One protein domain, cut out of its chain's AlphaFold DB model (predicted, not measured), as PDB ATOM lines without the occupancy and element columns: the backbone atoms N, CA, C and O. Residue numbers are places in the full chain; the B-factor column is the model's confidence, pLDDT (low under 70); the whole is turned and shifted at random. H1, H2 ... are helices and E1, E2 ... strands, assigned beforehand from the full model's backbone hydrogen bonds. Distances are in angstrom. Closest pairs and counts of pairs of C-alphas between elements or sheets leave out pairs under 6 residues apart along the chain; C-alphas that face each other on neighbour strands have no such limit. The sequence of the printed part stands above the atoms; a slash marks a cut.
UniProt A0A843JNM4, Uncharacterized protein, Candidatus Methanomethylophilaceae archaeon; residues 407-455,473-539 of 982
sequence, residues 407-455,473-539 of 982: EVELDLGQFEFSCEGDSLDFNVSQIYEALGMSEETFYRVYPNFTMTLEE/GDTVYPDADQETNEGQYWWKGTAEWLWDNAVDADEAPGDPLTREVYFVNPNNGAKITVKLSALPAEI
ATOM      1  N   GLU A 407      38.658  42.847 -54.216       95.44
ATOM      2  CA  GLU A 407      39.130  42.168 -53.010       95.44
ATOM      3  C   GLU A 407      40.661  42.275 -52.917       95.44
ATOM      4  O   GLU A 407      41.356  42.044 -53.907       95.44
ATOM      5  N   VAL A 408      41.180  42.643 -51.742       94.75
ATOM      6  CA  VAL A 408      42.620  42.773 -51.453       94.75
ATOM      7  C   VAL A 408      42.918  42.096 -50.117       94.75
ATOM      8  O   VAL A 408      42.248  42.370 -49.125       94.75
ATOM      9  N   GLU A 409      43.931  41.230 -50.074       94.69
ATOM     10  CA  GLU A 409      44.403  40.580 -48.844       94.69
ATOM     11  C   GLU A 409      45.681  41.276 -48.344       94.69
ATOM     12  O   GLU A 409      46.605  41.507 -49.125       94.69
ATOM     13  N   LEU A 410      45.735  41.618 -47.053       94.12
ATOM     14  CA  LEU A 410      46.889  42.242 -46.398       94.12
ATOM     15  C   LEU A 410      47.330  41.397 -45.197       94.12
ATOM     16  O   LEU A 410      46.532  41.099 -44.308       94.12
ATOM     17  N   ASP A 411      48.612  41.040 -45.162       93.75
ATOM     18  CA  ASP A 411      49.293  40.466 -43.997       93.75
ATOM     19  C   ASP A 411      49.965  41.604 -43.216       93.75
ATOM     20  O   ASP A 411      50.821  42.310 -43.756       93.75
ATOM     21  N   LEU A 412      49.531  41.810 -41.971       93.38
ATOM     22  CA  LEU A 412      50.053  42.840 -41.069       93.38
ATOM     23  C   LEU A 412      51.097  42.287 -40.080       93.38
ATOM     24  O   LEU A 412      51.578  43.018 -39.215       93.38
ATOM     25  N   GLY A 413      51.479  41.011 -40.200       91.00
ATOM     26  CA  GLY A 413      52.464  40.359 -39.343       91.00
ATOM     27  C   GLY A 413      51.833  39.659 -38.141       91.00
ATOM     28  O   GLY A 413      51.149  38.650 -38.292       91.00
ATOM     29  N   GLN A 414      52.123  40.138 -36.933       87.88
ATOM     30  CA  GLN A 414      51.773  39.476 -35.674       87.88
ATOM     31  C   GLN A 414      51.508  40.522 -34.590       87.88
ATOM     32  O   GLN A 414      52.292  41.459 -34.457       87.88
ATOM     33  N   PHE A 415      50.433  40.351 -33.819       86.81
ATOM     34  CA  PHE A 415      50.170  41.184 -32.640       86.81
ATOM     35  C   PHE A 415      51.133  40.839 -31.491       86.81
ATOM     36  O   PHE A 415      51.418  39.666 -31.252       86.81
ATOM     37  N   GLU A 416      51.567  41.832 -30.718       84.06
ATOM     38  CA  GLU A 416      52.275  41.626 -29.446       84.06
ATOM     39  C   GLU A 416      51.282  41.674 -28.264       84.06
ATOM     40  O   GLU A 416      50.326  42.451 -28.260       84.06
ATOM     41  N   PHE A 417      51.467  40.849 -27.223       81.44
ATOM     42  CA  PHE A 417      50.577  40.905 -26.055       81.44
ATOM     43  C   PHE A 417      50.940  42.067 -25.114       81.44
ATOM     44  O   PHE A 417      52.038  42.125 -24.558       81.44
ATOM     45  N   SER A 418      49.971  42.948 -24.856       78.56
ATOM     46  CA  SER A 418      50.117  44.133 -24.005       78.56
ATOM     47  C   SER A 418      48.886  44.343 -23.119       78.56
ATOM     48  O   SER A 418      47.746  44.183 -23.557       78.56
ATOM     49  N   CYS A 419      49.106  44.788 -21.874       77.69
ATOM     50  CA  CYS A 419      48.029  45.126 -20.935       77.69
ATOM     51  C   CYS A 419      47.191  46.356 -21.355       77.69
ATOM     52  O   CYS A 419      46.115  46.564 -20.800       77.69
ATOM     53  N   GLU A 420      47.652  47.169 -22.316       80.88
ATOM     54  CA  GLU A 420      46.890  48.296 -22.895       80.88
ATOM     55  C   GLU A 420      46.259  47.948 -24.266       80.88
ATOM     56  O   GLU A 420      45.650  48.803 -24.923       80.88
ATOM     57  N   GLY A 421      46.385  46.684 -24.691       84.38
ATOM     58  CA  GLY A 421      46.157  46.250 -26.069       84.38
ATOM     59  C   GLY A 421      47.347  46.559 -26.983       84.38
ATOM     60  O   GLY A 421      48.340  47.148 -26.551       84.38
ATOM     61  N   ASP A 422      47.222  46.178 -28.250       89.44
ATOM     62  CA  ASP A 422      48.229  46.377 -29.302       89.44
ATOM     63  C   ASP A 422      47.555  46.807 -30.617       89.44
ATOM     64  O   ASP A 422      46.325  46.766 -30.734       89.44
ATOM     65  N   SER A 423      48.308  47.338 -31.582       91.12
ATOM     66  CA  SER A 423      47.755  47.895 -32.821       91.12
ATOM     67  C   SER A 423      48.719  47.795 -34.002       91.12
ATOM     68  O   SER A 423      49.808  48.364 -33.968       91.12
ATOM     69  N   LEU A 424      48.270  47.144 -35.076       93.69
ATOM     70  CA  LEU A 424      49.003  46.999 -36.336       93.69
ATOM     71  C   LEU A 424      48.484  48.015 -37.359       93.69
ATOM     72  O   LEU A 424      47.268  48.172 -37.498       93.69
ATOM     73  N   ASP A 425      49.376  48.702 -38.076       91.75
ATOM     74  CA  ASP A 425      48.996  49.700 -39.079       91.75
ATOM     75  C   ASP A 425      49.057  49.188 -40.524       91.75
ATOM     76  O   ASP A 425      49.830  48.298 -40.878       91.75
ATOM     77  N   PHE A 426      48.225  49.787 -41.375       92.31
ATOM     78  CA  PHE A 426      48.310  49.670 -42.826       92.31
ATOM     79  C   PHE A 426      48.020  51.016 -43.491       92.31
ATOM     80  O   PHE A 426      47.397  51.911 -42.911       92.31
ATOM     81  N   ASN A 427      48.474  51.165 -44.732       91.44
ATOM     82  CA  ASN A 427      48.241  52.356 -45.536       91.44
ATOM     83  C   ASN A 427      47.393  52.038 -46.773       91.44
ATOM     84  O   ASN A 427      47.587  51.016 -47.433       91.44
ATOM     85  N   VAL A 428      46.495  52.957 -47.129       90.31
ATOM     86  CA  VAL A 428      45.684  52.929 -48.355       90.31
ATOM     87  C   VAL A 428      46.534  52.760 -49.622       90.31
ATOM     88  O   VAL A 428      46.074  52.123 -50.572       90.31
ATOM     89  N   SER A 429      47.797  53.206 -49.625       91.56
ATOM     90  CA  SER A 429      48.720  52.964 -50.739       91.56
ATOM     91  C   SER A 429      48.933  51.484 -51.038       91.56
ATOM     92  O   SER A 429      49.005  51.109 -52.202       91.56
ATOM     93  N   GLN A 430      48.936  50.616 -50.023       92.75
ATOM     94  CA  GLN A 430      49.046  49.167 -50.214       92.75
ATOM     95  C   GLN A 430      47.823  48.595 -50.949       92.75
ATOM     96  O   GLN A 430      47.941  47.574 -51.621       92.75
ATOM     97  N   ILE A 431      46.665  49.258 -50.851       93.12
ATOM     98  CA  ILE A 431      45.421  48.856 -51.513       93.12
ATOM     99  C   ILE A 431      45.436  49.311 -52.976       93.12
ATOM    100  O   ILE A 431      45.280  48.479 -53.870       93.12
ATOM    101  N   TYR A 432      45.658  50.604 -53.252       90.44
ATOM    102  CA  TYR A 432      45.634  51.091 -54.638       90.44
ATOM    103  C   TYR A 432      46.834  50.584 -55.459       90.44
ATOM    104  O   TYR A 432      46.654  50.237 -56.626       90.44
ATOM    105  N   GLU A 433      48.020  50.404 -54.859       91.88
ATOM    106  CA  GLU A 433      49.166  49.768 -55.533       91.88
ATOM    107  C   GLU A 433      48.890  48.294 -55.881       91.88
ATOM    108  O   GLU A 433      49.293  47.843 -56.953       91.88
ATOM    109  N   ALA A 434      48.170  47.550 -55.028       91.62
ATOM    110  CA  ALA A 434      47.782  46.163 -55.305       91.62
ATOM    111  C   ALA A 434      46.728  46.047 -56.420       91.62
ATOM    112  O   ALA A 434      46.765  45.095 -57.201       91.62
ATOM    113  N   LEU A 435      45.819  47.022 -56.526       90.94
ATOM    114  CA  LEU A 435      44.818  47.102 -57.598       90.94
ATOM    115  C   LEU A 435      45.361  47.713 -58.904       90.94
ATOM    116  O   LEU A 435      44.700  47.621 -59.937       90.94
ATOM    117  N   GLY A 436      46.549  48.326 -58.881       89.69
ATOM    118  CA  GLY A 436      47.105  49.062 -60.022       89.69
ATOM    119  C   GLY A 436      46.376  50.379 -60.320       89.69
ATOM    120  O   GLY A 436      46.387  50.828 -61.461       89.69
ATOM    121  N   MET A 437      45.736  50.960 -59.305       88.31
ATOM    122  CA  MET A 437      44.906  52.167 -59.349       88.31
ATOM    123  C   MET A 437      45.702  53.380 -58.841       88.31
ATOM    124  O   MET A 437      46.569  53.230 -57.975       88.31
ATOM    125  N   SER A 438      45.416  54.591 -59.327       88.94
ATOM    126  CA  SER A 438      45.993  55.806 -58.734       88.94
ATOM    127  C   SER A 438      45.346  56.177 -57.390       88.94
ATOM    128  O   SER A 438      44.183  55.875 -57.126       88.94
ATOM    129  N   GLU A 439      46.098  56.896 -56.552       88.25
ATOM    130  CA  GLU A 439      45.623  57.488 -55.289       88.25
ATOM    131  C   GLU A 439      44.387  58.383 -55.500       88.25
ATOM    132  O   GLU A 439      43.419  58.321 -54.742       88.25
ATOM    133  N   GLU A 440      44.393  59.172 -56.579       86.44
ATOM    134  CA  GLU A 440      43.301  60.075 -56.944       86.44
ATOM    135  C   GLU A 440      42.035  59.308 -57.346       86.44
ATOM    136  O   GLU A 440      40.948  59.628 -56.866       86.44
ATOM    137  N   THR A 441      42.157  58.245 -58.150       88.50
ATOM    138  CA  THR A 441      41.023  57.357 -58.457       88.50
ATOM    139  C   THR A 441      40.522  56.627 -57.215       88.50
ATOM    140  O   THR A 441      39.310  56.542 -57.034       88.50
ATOM    141  N   PHE A 442      41.397  56.155 -56.322       91.44
ATOM    142  CA  PHE A 442      40.961  55.480 -55.096       91.44
ATOM    143  C   PHE A 442      40.050  56.379 -54.252       91.44
ATOM    144  O   PHE A 442      38.923  55.992 -53.938       91.44
ATOM    145  N   TYR A 443      40.495  57.600 -53.936       87.75
ATOM    146  CA  TYR A 443      39.704  58.528 -53.123       87.75
ATOM    147  C   TYR A 443      38.505  59.132 -53.869       87.75
ATOM    148  O   TYR A 443      37.518  59.482 -53.226       87.75
ATOM    149  N   ARG A 444      38.547  59.223 -55.206       87.69
ATOM    150  CA  ARG A 444      37.389  59.619 -56.026       87.69
ATOM    151  C   ARG A 444      36.295  58.551 -56.004       87.69
ATOM    152  O   ARG A 444      35.130  58.882 -55.808       87.69
ATOM    153  N   VAL A 445      36.668  57.285 -56.201       89.56
ATOM    154  CA  VAL A 445      35.718  56.194 -56.463       89.56
ATOM    155  C   VAL A 445      35.274  55.478 -55.184       89.56
ATOM    156  O   VAL A 445      34.106  55.111 -55.096       89.56
ATOM    157  N   TYR A 446      36.133  55.314 -54.171       91.31
ATOM    158  CA  TYR A 446      35.807  54.596 -52.924       91.31
ATOM    159  C   TYR A 446      36.061  55.447 -51.655       91.31
ATOM    160  O   TYR A 446      36.778  55.014 -50.751       91.31
ATOM    161  N   PRO A 447      35.474  56.659 -51.541       87.19
ATOM    162  CA  PRO A 447      35.775  57.609 -50.460       87.19
ATOM    163  C   PRO A 447      35.336  57.161 -49.055       87.19
ATOM    164  O   PRO A 447      35.854  57.678 -48.065       87.19
ATOM    165  N   ASN A 448      34.363  56.250 -48.939       86.69
ATOM    166  CA  ASN A 448      33.724  55.928 -47.660       86.69
ATOM    167  C   ASN A 448      34.305  54.651 -47.040       86.69
ATOM    168  O   ASN A 448      34.013  53.553 -47.511       86.69
ATOM    169  N   PHE A 449      35.070  54.783 -45.956       87.25
ATOM    170  CA  PHE A 449      35.502  53.651 -45.128       87.25
ATOM    171  C   PHE A 449      34.384  53.174 -44.187       87.25
ATOM    172  O   PHE A 449      33.722  53.991 -43.546       87.25
ATOM    173  N   THR A 450      34.219  51.857 -44.039       82.19
ATOM    174  CA  THR A 450      33.410  51.244 -42.974       82.19
ATOM    175  C   THR A 450      33.961  49.884 -42.527       82.19
ATOM    176  O   THR A 450      34.523  49.123 -43.316       82.19
ATOM    177  N   MET A 451      33.752  49.553 -41.251       75.31
ATOM    178  CA  MET A 451      33.980  48.213 -40.693       75.31
ATOM    179  C   MET A 451      32.793  47.260 -40.882       75.31
ATOM    180  O   MET A 451      32.944  46.048 -40.743       75.31
ATOM    181  N   THR A 452      31.604  47.797 -41.150       72.06
ATOM    182  CA  THR A 452      30.342  47.054 -41.201       72.06
ATOM    183  C   THR A 452      29.544  47.443 -42.439       72.06
ATOM    184  O   THR A 452      29.436  48.613 -42.806       72.06
ATOM    185  N   LEU A 453      28.972  46.439 -43.101       65.25
ATOM    186  CA  LEU A 453      27.999  46.637 -44.168       65.25
ATOM    187  C   LEU A 453      26.607  46.477 -43.561       65.25
ATOM    188  O   LEU A 453      26.136  45.353 -43.383       65.25
ATOM    189  N   GLU A 454      25.966  47.590 -43.212       52.97
ATOM    190  CA  GLU A 454      24.561  47.572 -42.806       52.97
ATOM    191  C   GLU A 454      23.676  47.180 -44.003       52.97
ATOM    192  O   GLU A 454      23.653  47.852 -45.036       52.97
ATOM    193  N   GLU A 455      22.910  46.093 -43.864       42.31
ATOM    194  CA  GLU A 455      21.717  45.906 -44.691       42.31
ATOM    195  C   GLU A 455      20.678  46.977 -44.286       42.31
ATOM    196  O   GLU A 455      20.407  47.141 -43.101       42.31
ATOM    197  N   GLY A 473      36.154  42.797 -29.141       73.44
ATOM    198  CA  GLY A 473      37.333  43.403 -28.522       73.44
ATOM    199  C   GLY A 473      38.444  43.807 -29.505       73.44
ATOM    200  O   GLY A 473      39.580  43.991 -29.065       73.44
ATOM    201  N   ASP A 474      38.141  43.947 -30.797       85.25
ATOM    202  CA  ASP A 474      39.015  44.485 -31.835       85.25
ATOM    203  C   ASP A 474      38.289  45.492 -32.746       85.25
ATOM    204  O   ASP A 474      37.126  45.314 -33.119       85.25
ATOM    205  N   THR A 475      39.001  46.557 -33.117       87.12
ATOM    206  CA  THR A 475      38.482  47.703 -33.889       87.12
ATOM    207  C   THR A 475      39.482  48.135 -34.958       87.12
ATOM    208  O   THR A 475      40.686  47.968 -34.779       87.12
ATOM    209  N   VAL A 476      39.013  48.704 -36.071       86.88
ATOM    210  CA  VAL A 476      39.860  49.284 -37.128       86.88
ATOM    211  C   VAL A 476      39.451  50.734 -37.350       86.88
ATOM    212  O   VAL A 476      38.300  51.006 -37.689       86.88
ATOM    213  N   TYR A 477      40.380  51.669 -37.172       82.31
ATOM    214  CA  TYR A 477      40.101  53.104 -37.265       82.31
ATOM    215  C   TYR A 477      41.159  53.856 -38.091       82.31
ATOM    216  O   TYR A 477      42.327  53.458 -38.096       82.31
ATOM    217  N   PRO A 478      40.783  54.948 -38.786       81.62
ATOM    218  CA  PRO A 478      41.747  55.867 -39.389       81.62
ATOM    219  C   PRO A 478      42.552  56.590 -38.302       81.62
ATOM    220  O   PRO A 478      42.030  56.864 -37.217       81.62
ATOM    221  N   ASP A 479      43.810  56.931 -38.586       77.56
ATOM    222  CA  ASP A 479      44.632  57.705 -37.651       77.56
ATOM    223  C   ASP A 479      44.004  59.083 -37.355       77.56
ATOM    224  O   ASP A 479      43.534  59.793 -38.247       77.56
ATOM    225  N   ALA A 480      43.975  59.458 -36.077       57.00
ATOM    226  CA  ALA A 480      43.315  60.668 -35.600       57.00
ATOM    227  C   ALA A 480      44.226  61.913 -35.612       57.00
ATOM    228  O   ALA A 480      43.720  63.038 -35.491       57.00
ATOM    229  N   ASP A 481      45.552  61.757 -35.719       51.75
ATOM    230  CA  ASP A 481      46.505  62.833 -35.406       51.75
ATOM    231  C   ASP A 481      46.968  63.647 -36.641       51.75
ATOM    232  O   ASP A 481      48.116  63.602 -37.071       51.75
ATOM    233  N   GLN A 482      46.055  64.509 -37.120       45.16
ATOM    234  CA  GLN A 482      46.305  65.761 -37.875       45.16
ATOM    235  C   GLN A 482      46.822  65.696 -39.333       45.16
ATOM    236  O   GLN A 482      47.944  65.283 -39.587       45.16
ATOM    237  N   GLU A 483      46.066  66.333 -40.245       41.84
ATOM    238  CA  GLU A 483      46.469  67.158 -41.424       41.84
ATOM    239  C   GLU A 483      47.576  66.686 -42.416       41.84
ATOM    240  O   GLU A 483      47.837  67.406 -43.382       41.84
ATOM    241  N   THR A 484      48.248  65.542 -42.233       41.09
ATOM    242  CA  THR A 484      49.363  65.081 -43.095       41.09
ATOM    243  C   THR A 484      49.453  63.570 -43.338       41.09
ATOM    244  O   THR A 484      50.247  63.170 -44.187       41.09
ATOM    245  N   ASN A 485      48.676  62.740 -42.631       43.47
ATOM    246  CA  ASN A 485      48.674  61.273 -42.770       43.47
ATOM    247  C   ASN A 485      47.357  60.769 -43.396       43.47
ATOM    248  O   ASN A 485      46.686  59.893 -42.852       43.47
ATOM    249  N   GLU A 486      46.958  61.343 -44.531       59.38
ATOM    250  CA  GLU A 486      45.791  60.867 -45.282       59.38
ATOM    251  C   GLU A 486      46.037  59.410 -45.734       59.38
ATOM    252  O   GLU A 486      47.016  59.118 -46.418       59.38
ATOM    253  N   GLY A 487      45.183  58.478 -45.289       74.50
ATOM    254  CA  GLY A 487      45.234  57.065 -45.687       74.50
ATOM    255  C   GLY A 487      45.902  56.069 -44.730       74.50
ATOM    256  O   GLY A 487      46.029  54.910 -45.116       74.50
ATOM    257  N   GLN A 488      46.317  56.446 -43.514       87.56
ATOM    258  CA  GLN A 488      46.812  55.475 -42.517       87.56
ATOM    259  C   GLN A 488      45.683  54.970 -41.599       87.56
ATOM    260  O   GLN A 488      44.892  55.760 -41.081       87.56
ATOM    261  N   TYR A 489      45.626  53.652 -41.397       90.06
ATOM    262  CA  TYR A 489      44.620  52.948 -40.599       90.06
ATOM    263  C   TYR A 489      45.286  51.991 -39.608       90.06
ATOM    264  O   TYR A 489      46.342  51.432 -39.894       90.06
ATOM    265  N   TRP A 490      44.640  51.777 -38.464       89.69
ATOM    266  CA  TRP A 490      45.124  50.936 -37.369       89.69
ATOM    267  C   TRP A 490      44.100  49.850 -37.038       89.69
ATOM    268  O   TRP A 490      42.959  50.182 -36.720       89.69
ATOM    269  N   TRP A 491      44.497  48.574 -37.057       93.25
ATOM    270  CA  TRP A 491      43.732  47.470 -36.467       93.25
ATOM    271  C   TRP A 491      44.208  47.245 -35.033       93.25
ATOM    272  O   TRP A 491      45.345  46.832 -34.802       93.25
ATOM    273  N   LYS A 492      43.345  47.550 -34.066       91.19
ATOM    274  CA  LYS A 492      43.625  47.498 -32.632       91.19
ATOM    275  C   LYS A 492      42.913  46.329 -31.961       91.19
ATOM    276  O   LYS A 492      41.683  46.294 -31.945       91.19
ATOM    277  N   GLY A 493      43.684  45.463 -31.306       90.44
ATOM    278  CA  GLY A 493      43.188  44.473 -30.352       90.44
ATOM    279  C   GLY A 493      43.211  45.017 -28.919       90.44
ATOM    280  O   GLY A 493      44.186  45.634 -28.487       90.44
ATOM    281  N   THR A 494      42.143  44.789 -28.154       88.88
ATOM    282  CA  THR A 494      42.138  44.997 -26.693       88.88
ATOM    283  C   THR A 494      42.921  43.889 -25.987       88.88
ATOM    284  O   THR A 494      43.062  42.789 -26.517       88.88
ATOM    285  N   ALA A 495      43.394  44.139 -24.762       83.81
ATOM    286  CA  ALA A 495      44.116  43.130 -23.982       83.81
ATOM    287  C   ALA A 495      43.294  41.843 -23.743       83.81
ATOM    288  O   ALA A 495      43.857  40.755 -23.766       83.81
ATOM    289  N   GLU A 496      41.972  41.948 -23.552       85.38
ATOM    290  CA  GLU A 496      41.084  40.788 -23.360       85.38
ATOM    291  C   GLU A 496      40.921  39.973 -24.654       85.38
ATOM    292  O   GLU A 496      41.066  38.755 -24.631       85.38
ATOM    293  N   TRP A 497      40.737  40.632 -25.804       88.81
ATOM    294  CA  TRP A 497      40.674  39.954 -27.106       88.81
ATOM    295  C   TRP A 497      42.007  39.331 -27.519       88.81
ATOM    296  O   TRP A 497      42.022  38.209 -28.020       88.81
ATOM    297  N   LEU A 498      43.127  40.022 -27.283       86.81
ATOM    298  CA  LEU A 498      44.458  39.466 -27.527       86.81
ATOM    299  C   LEU A 498      44.711  38.249 -26.637       86.81
ATOM    300  O   LEU A 498      45.244  37.264 -27.126       86.81
ATOM    301  N   TRP A 499      44.286  38.283 -25.369       85.19
ATOM    302  CA  TRP A 499      44.397  37.141 -24.460       85.19
ATOM    303  C   TRP A 499      43.565  35.935 -24.920       85.19
ATOM    304  O   TRP A 499      44.089  34.825 -24.997       85.19
ATOM    305  N   ASP A 500      42.289  36.140 -25.258       86.25
ATOM    306  CA  ASP A 500      41.372  35.057 -25.651       86.25
ATOM    307  C   ASP A 500      41.714  34.418 -27.014       86.25
ATOM    308  O   ASP A 500      41.289  33.293 -27.286       86.25
ATOM    309  N   ASN A 501      42.494  35.108 -27.855       85.75
ATOM    310  CA  ASN A 501      42.967  34.615 -29.156       85.75
ATOM    311  C   ASN A 501      44.447  34.182 -29.169       85.75
ATOM    312  O   ASN A 501      44.913  33.665 -30.185       85.75
ATOM    313  N   ALA A 502      45.198  34.406 -28.088       81.19
ATOM    314  CA  ALA A 502      46.631  34.127 -28.025       81.19
ATOM    315  C   ALA A 502      46.975  32.628 -28.030       81.19
ATOM    316  O   ALA A 502      46.157  31.761 -27.712       81.19
ATOM    317  N   VAL A 503      48.238  32.334 -28.346       76.19
ATOM    318  CA  VAL A 503      48.813  30.980 -28.331       76.19
ATOM    319  C   VAL A 503      49.988  30.876 -27.355       76.19
ATOM    320  O   VAL A 503      50.751  31.825 -27.181       76.19
ATOM    321  N   ASP A 504      50.152  29.708 -26.725       68.69
ATOM    322  CA  ASP A 504      51.350  29.389 -25.937       68.69
ATOM    323  C   ASP A 504      52.576  29.356 -26.870       68.69
ATOM    324  O   ASP A 504      52.593  28.600 -27.842       68.69
ATOM    325  N   ALA A 505      53.641  30.098 -26.546       63.16
ATOM    326  CA  ALA A 505      54.853  30.209 -27.380       63.16
ATOM    327  C   ALA A 505      55.668  28.896 -27.562       63.16
ATOM    328  O   ALA A 505      56.678  28.875 -28.266       63.16
ATOM    329  N   ASP A 506      55.264  27.793 -26.916       58.53
ATOM    330  CA  ASP A 506      55.815  26.443 -27.134       58.53
ATOM    331  C   ASP A 506      54.947  25.576 -28.089       58.53
ATOM    332  O   ASP A 506      55.351  24.458 -28.436       58.53
ATOM    333  N   GLU A 507      53.757  26.038 -28.500       61.06
ATOM    334  CA  GLU A 507      52.889  25.356 -29.475       61.06
ATOM    335  C   GLU A 507      53.160  25.821 -30.925       61.06
ATOM    336  O   GLU A 507      54.127  26.522 -31.218       61.06
ATOM    337  N   ALA A 508      52.364  25.343 -31.888       62.66
ATOM    338  CA  ALA A 508      52.438  25.829 -33.266       62.66
ATOM    339  C   ALA A 508      51.697  27.176 -33.387       62.66
ATOM    340  O   ALA A 508      50.678  27.337 -32.711       62.66
ATOM    341  N   PRO A 509      52.137  28.105 -34.262       62.34
ATOM    342  CA  PRO A 509      51.411  29.351 -34.496       62.34
ATOM    343  C   PRO A 509      49.962  29.051 -34.893       62.34
ATOM    344  O   PRO A 509      49.705  28.139 -35.687       62.34
ATOM    345  N   GLY A 510      49.030  29.790 -34.289       64.62
ATOM    346  CA  GLY A 510      47.594  29.576 -34.455       64.62
ATOM    347  C   GLY A 510      47.094  29.874 -35.870       64.62
ATOM    348  O   GLY A 510      47.811  30.439 -36.699       64.62
ATOM    349  N   ASP A 511      45.833  29.521 -36.132       80.38
ATOM    350  CA  ASP A 511      45.137  30.030 -37.317       80.38
ATOM    351  C   ASP A 511      45.143  31.578 -37.256       80.38
ATOM    352  O   ASP A 511      44.830  32.134 -36.198       80.38
ATOM    353  N   PRO A 512      45.523  32.291 -38.335       87.06
ATOM    354  CA  PRO A 512      45.656  33.743 -38.302       87.06
ATOM    355  C   PRO A 512      44.315  34.426 -38.025       87.06
ATOM    356  O   PRO A 512      43.268  34.055 -38.567       87.06
ATOM    357  N   LEU A 513      44.374  35.471 -37.205       90.12
ATOM    358  CA  LEU A 513      43.255  36.363 -36.944       90.12
ATOM    359  C   LEU A 513      42.941  37.127 -38.230       90.12
ATOM    360  O   LEU A 513      43.846  37.502 -38.977       90.12
ATOM    361  N   THR A 514      41.657  37.349 -38.503       91.44
ATOM    362  CA  THR A 514      41.196  37.973 -39.750       91.44
ATOM    363  C   THR A 514      40.097  38.994 -39.497       91.44
ATOM    364  O   THR A 514      39.219  38.780 -38.659       91.44
ATOM    365  N   ARG A 515      40.125  40.101 -40.247       89.69
ATOM    366  CA  ARG A 515      39.090  41.142 -40.218       89.69
ATOM    367  C   ARG A 515      38.828  41.659 -41.628       89.69
ATOM    368  O   ARG A 515      39.765  41.955 -42.361       89.69
ATOM    369  N   GLU A 516      37.558  41.787 -42.001       91.12
ATOM    370  CA  GLU A 516      37.172  42.493 -43.225       91.12
ATOM    371  C   GLU A 516      36.853  43.957 -42.903       91.12
ATOM    372  O   GLU A 516      36.164  44.246 -41.922       91.12
ATOM    373  N   VAL A 517      37.351  44.871 -43.735       90.25
ATOM    374  CA  VAL A 517      36.952  46.286 -43.776       90.25
ATOM    375  C   VAL A 517      36.702  46.704 -45.223       90.25
ATOM    376  O   VAL A 517      37.197  46.066 -46.155       90.25
ATOM    377  N   TYR A 518      35.915  47.757 -45.432       90.56
ATOM    378  CA  TYR A 518      35.376  48.091 -46.750       90.56
ATOM    379  C   TYR A 518      35.583  49.566 -47.091       90.56
ATOM    380  O   TYR A 518      35.340  50.441 -46.261       90.56
ATOM    381  N   PHE A 519      35.965  49.837 -48.338       91.56
ATOM    382  CA  PHE A 519      35.919  51.170 -48.945       91.56
ATOM    383  C   PHE A 519      34.832  51.168 -50.024       91.56
ATOM    384  O   PHE A 519      34.857  50.313 -50.908       91.56
ATOM    385  N   VAL A 520      33.851  52.068 -49.932       90.00
ATOM    386  CA  VAL A 520      32.565  51.960 -50.647       90.00
ATOM    387  C   VAL A 520      32.303  53.175 -51.541       90.00
ATOM    388  O   VAL A 520      32.435  54.324 -51.106       90.00
ATOM    389  N   ASN A 521      31.878  52.921 -52.781       89.62
ATOM    390  CA  ASN A 521      31.422  53.937 -53.725       89.62
ATOM    391  C   ASN A 521      30.008  54.443 -53.351       89.62
ATOM    392  O   ASN A 521      29.088  53.633 -53.217       89.62
ATOM    393  N   PRO A 522      29.785  55.765 -53.222       84.06
ATOM    394  CA  PRO A 522      28.485  56.323 -52.833       84.06
ATOM    395  C   PRO A 522      27.413  56.297 -53.937       84.06
ATOM    396  O   PRO A 522      26.238  56.479 -53.627       84.06
ATOM    397  N   ASN A 523      27.790  56.105 -55.206       79.94
ATOM    398  CA  ASN A 523      26.886  56.221 -56.356       79.94
ATOM    399  C   ASN A 523      26.189  54.892 -56.690       79.94
ATOM    400  O   ASN A 523      24.995  54.894 -56.995       79.94
ATOM    401  N   ASN A 524      26.912  53.765 -56.638       83.69
ATOM    402  CA  ASN A 524      26.376  52.430 -56.942       83.69
ATOM    403  C   ASN A 524      26.539  51.387 -55.818       83.69
ATOM    404  O   ASN A 524      25.964  50.304 -55.926       83.69
ATOM    405  N   GLY A 525      27.276  51.693 -54.744       85.88
ATOM    406  CA  GLY A 525      27.506  50.772 -53.625       85.88
ATOM    407  C   GLY A 525      28.569  49.693 -53.870       85.88
ATOM    408  O   GLY A 525      28.729  48.822 -53.016       85.88
ATOM    409  N   ALA A 526      29.293  49.739 -54.995       90.25
ATOM    410  CA  ALA A 526      30.447  48.872 -55.235       90.25
ATOM    411  C   ALA A 526      31.553  49.131 -54.200       90.25
ATOM    412  O   ALA A 526      31.701  50.252 -53.700       90.25
ATOM    413  N   LYS A 527      32.339  48.106 -53.865       93.19
ATOM    414  CA  LYS A 527      33.286  48.171 -52.740       93.19
ATOM    415  C   LYS A 527      34.626  47.489 -53.002       93.19
ATOM    416  O   LYS A 527      34.699  46.416 -53.599       93.19
ATOM    417  N   ILE A 528      35.679  48.039 -52.411       94.69
ATOM    418  CA  ILE A 528      36.930  47.321 -52.174       94.69
ATOM    419  C   ILE A 528      36.813  46.638 -50.808       94.69
ATOM    420  O   ILE A 528      36.697  47.307 -49.782       94.69
ATOM    421  N   THR A 529      36.827  45.306 -50.798       95.00
ATOM    422  CA  THR A 529      36.876  44.487 -49.579       95.00
ATOM    423  C   THR A 529      38.330  44.216 -49.219       95.00
ATOM    424  O   THR A 529      39.038  43.540 -49.966       95.00
ATOM    425  N   VAL A 530      38.785  44.736 -48.083       95.00
ATOM    426  CA  VAL A 530      40.149  44.541 -47.585       95.00
ATOM    427  C   VAL A 530      40.119  43.495 -46.477       95.00
ATOM    428  O   VAL A 530      39.520  43.709 -45.423       95.00
ATOM    429  N   LYS A 531      40.763  42.357 -46.724       94.50
ATOM    430  CA  LYS A 531      40.937  41.265 -45.764       94.50
ATOM    431  C   LYS A 531      42.256  41.461 -45.035       94.50
ATOM    432  O   LYS A 531      43.319  41.148 -45.567       94.50
ATOM    433  N   LEU A 532      42.177  41.998 -43.824       94.50
ATOM    434  CA  LEU A 532      43.308  42.079 -42.911       94.50
ATOM    435  C   LEU A 532      43.559  40.694 -42.312       94.50
ATOM    436  O   LEU A 532      42.617  39.983 -41.949       94.50
ATOM    437  N   SER A 533      44.829  40.330 -42.191       93.88
ATOM    438  CA  SER A 533      45.288  39.108 -41.541       93.88
ATOM    439  C   SER A 533      46.492  39.410 -40.653       93.88
ATOM    440  O   SER A 533      47.325  40.251 -40.991       93.88
ATOM    441  N   ALA A 534      46.555  38.760 -39.494       92.62
ATOM    442  CA  ALA A 534      47.691  38.825 -38.580       92.62
ATOM    443  C   ALA A 534      47.765  37.538 -37.752       92.62
ATOM    444  O   ALA A 534      46.741  36.939 -37.415       92.62
ATOM    445  N   LEU A 535      48.969  37.106 -37.394       89.25
ATOM    446  CA  LEU A 535      49.148  36.030 -36.425       89.25
ATOM    447  C   LEU A 535      48.703  36.491 -35.024       89.25
ATOM    448  O   LEU A 535      48.918  37.656 -34.660       89.25
ATOM    449  N   PRO A 536      48.094  35.595 -34.223       85.62
ATOM    450  CA  PRO A 536      47.767  35.889 -32.835       85.62
ATOM    451  C   PRO A 536      49.025  36.159 -32.005       85.62
ATOM    452  O   PRO A 536      50.129  35.713 -32.338       85.62
ATOM    453  N   ALA A 537      48.836  36.857 -30.886       81.00
ATOM    454  CA  ALA A 537      49.913  37.108 -29.944       81.00
ATOM    455  C   ALA A 537      50.424  35.804 -29.313       81.00
ATOM    456  O   ALA A 537      49.647  34.935 -28.910       81.00
ATOM    457  N   GLU A 538      51.744  35.686 -29.202       75.50
ATOM    458  CA  GLU A 538      52.397  34.623 -28.440       75.50
ATOM    459  C   GLU A 538      52.500  35.034 -26.967       75.50
ATOM    460  O   GLU A 538      53.057  36.082 -26.634       75.50
ATOM    461  N   ILE A 539      51.978  34.197 -26.069       68.88
ATOM    462  CA  ILE A 539      52.169  34.345 -24.626       68.88
ATOM    463  C   ILE A 539      53.279  33.386 -24.194       68.88
ATOM    464  O   ILE A 539      53.193  32.169 -24.377       68.88
TER     465      ILE A 539
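This is residues 407 to 455 and 473 to 539 of the 982 residues of an uncharacterized protein of Candidatus Methanomethylophilaceae archaeon (UniProt A0A843JNM4). Two sheets lie face to face as a sandwich with crossed strands: a larger, strongly twisted sheet of E1, E7, E6 and E3, covered on one face by a smaller sheet of E2, E5 and E4. Short helices sit towards the two ends of the long axis, H1 and H2 at one end and H3 at the other. The printed part has 116 residues with three named helices and seven named strands, in the order E1 E2 H1 H2 E3 E4 E5 H3 E6 E7, and its class is mixed, helices and strands. The larger sheet runs E1, E7, E6, E3 and is mixed; the smaller runs E2, E5, E4 and is antiparallel. The whole is compact, with a radius of gyration of the C-alphas of 15.5 A, yet elongated in outline, spanning 48 by 29 by 29 A.

Begin with the larger sheet and find C-alpha 407 at (39.130, 42.168, -53.010); from there E1, residues 407 to 414, runs 21.6 A. Beside it is E7, residues 527 to 535, the longest strand, 25.8 A from C-alpha 527 at (33.286, 48.171, -52.740) to C-alpha 535 at (49.148, 36.030, -36.425). E6, residues 513 to 520, covers 23.4 A, and E3, residues 448 to 450, only 6.6 A. In the smaller sheet look for E2, residues 422 to 427, 17.3 A; E5, residues 488 to 493, 16.8 A; and E4, residues 474 to 478, 13.9 A. The helices are H1, residues 428 to 435, 11.0 A; H2, residues 439 to 445, 10.1 A; and H3, residues 495 to 501, 10.0 A.

In the larger sheet, E1 and E7 are parallel at 22 degrees; check N 408 and O 529, 2.9 A apart, within hydrogen-bond range. E6 and E7 form a hairpin, two antiparallel strands joined in sequence, with N 513 and O 534 at 2.8 A. E3, an edge strand, is antiparallel to E6, with N 450 and O 518 at 2.9 A. From edge to edge the strands' lines turn by 53 degrees. In the smaller sheet, inner strand E5 is antiparallel to E2, with N 424 and O 491 at 3.0 A. On its other side E5 makes a hairpin with E4, with N 492 and O 475 at 2.8 A. The parts of the two sheets that face each other are 9.0 A centre to centre, and their strands stand at 39 degrees; the C-alphas of Leu 412 in E1 and Leu 424 in E2, the closest of those strands, are 6.4 A apart. H1 is on the larger sheet at a height of 8.8 A, only just over E1 with 3 of its 8 C-alphas, and slantwise to the strands at 50 degrees to E1 on the local plane. H1 and H2 touch only at the corner, and only just, with 3 pairs of C-alphas within 8 A, the closest those of Tyr 432 and Phe 442 at 6.4 A; their lines are about perpendicular at 82 degrees. H2 only grazes the larger sheet with residues 442 to 445, and H3 only grazes the smaller with residues 495 to 501. In H1, H2 and H3 every O i to N i+4 pair is within hydrogen-bond range.

The two C-alphas farthest apart, those of Asp 506 and Asn 523, are 50.8 A apart. Residues 456 to 472 are not printed, and C-alphas 455 and 473 stand 22.6 A apart across that cut, in the link from E3 to E4. Of the links that are printed whole, H3 to E6 is long, with 11 residues. Mean pLDDT of the printed part is 82.8; look for values under 70 at residues 453 to 455, 480 to 486, 504 to 510 and 539.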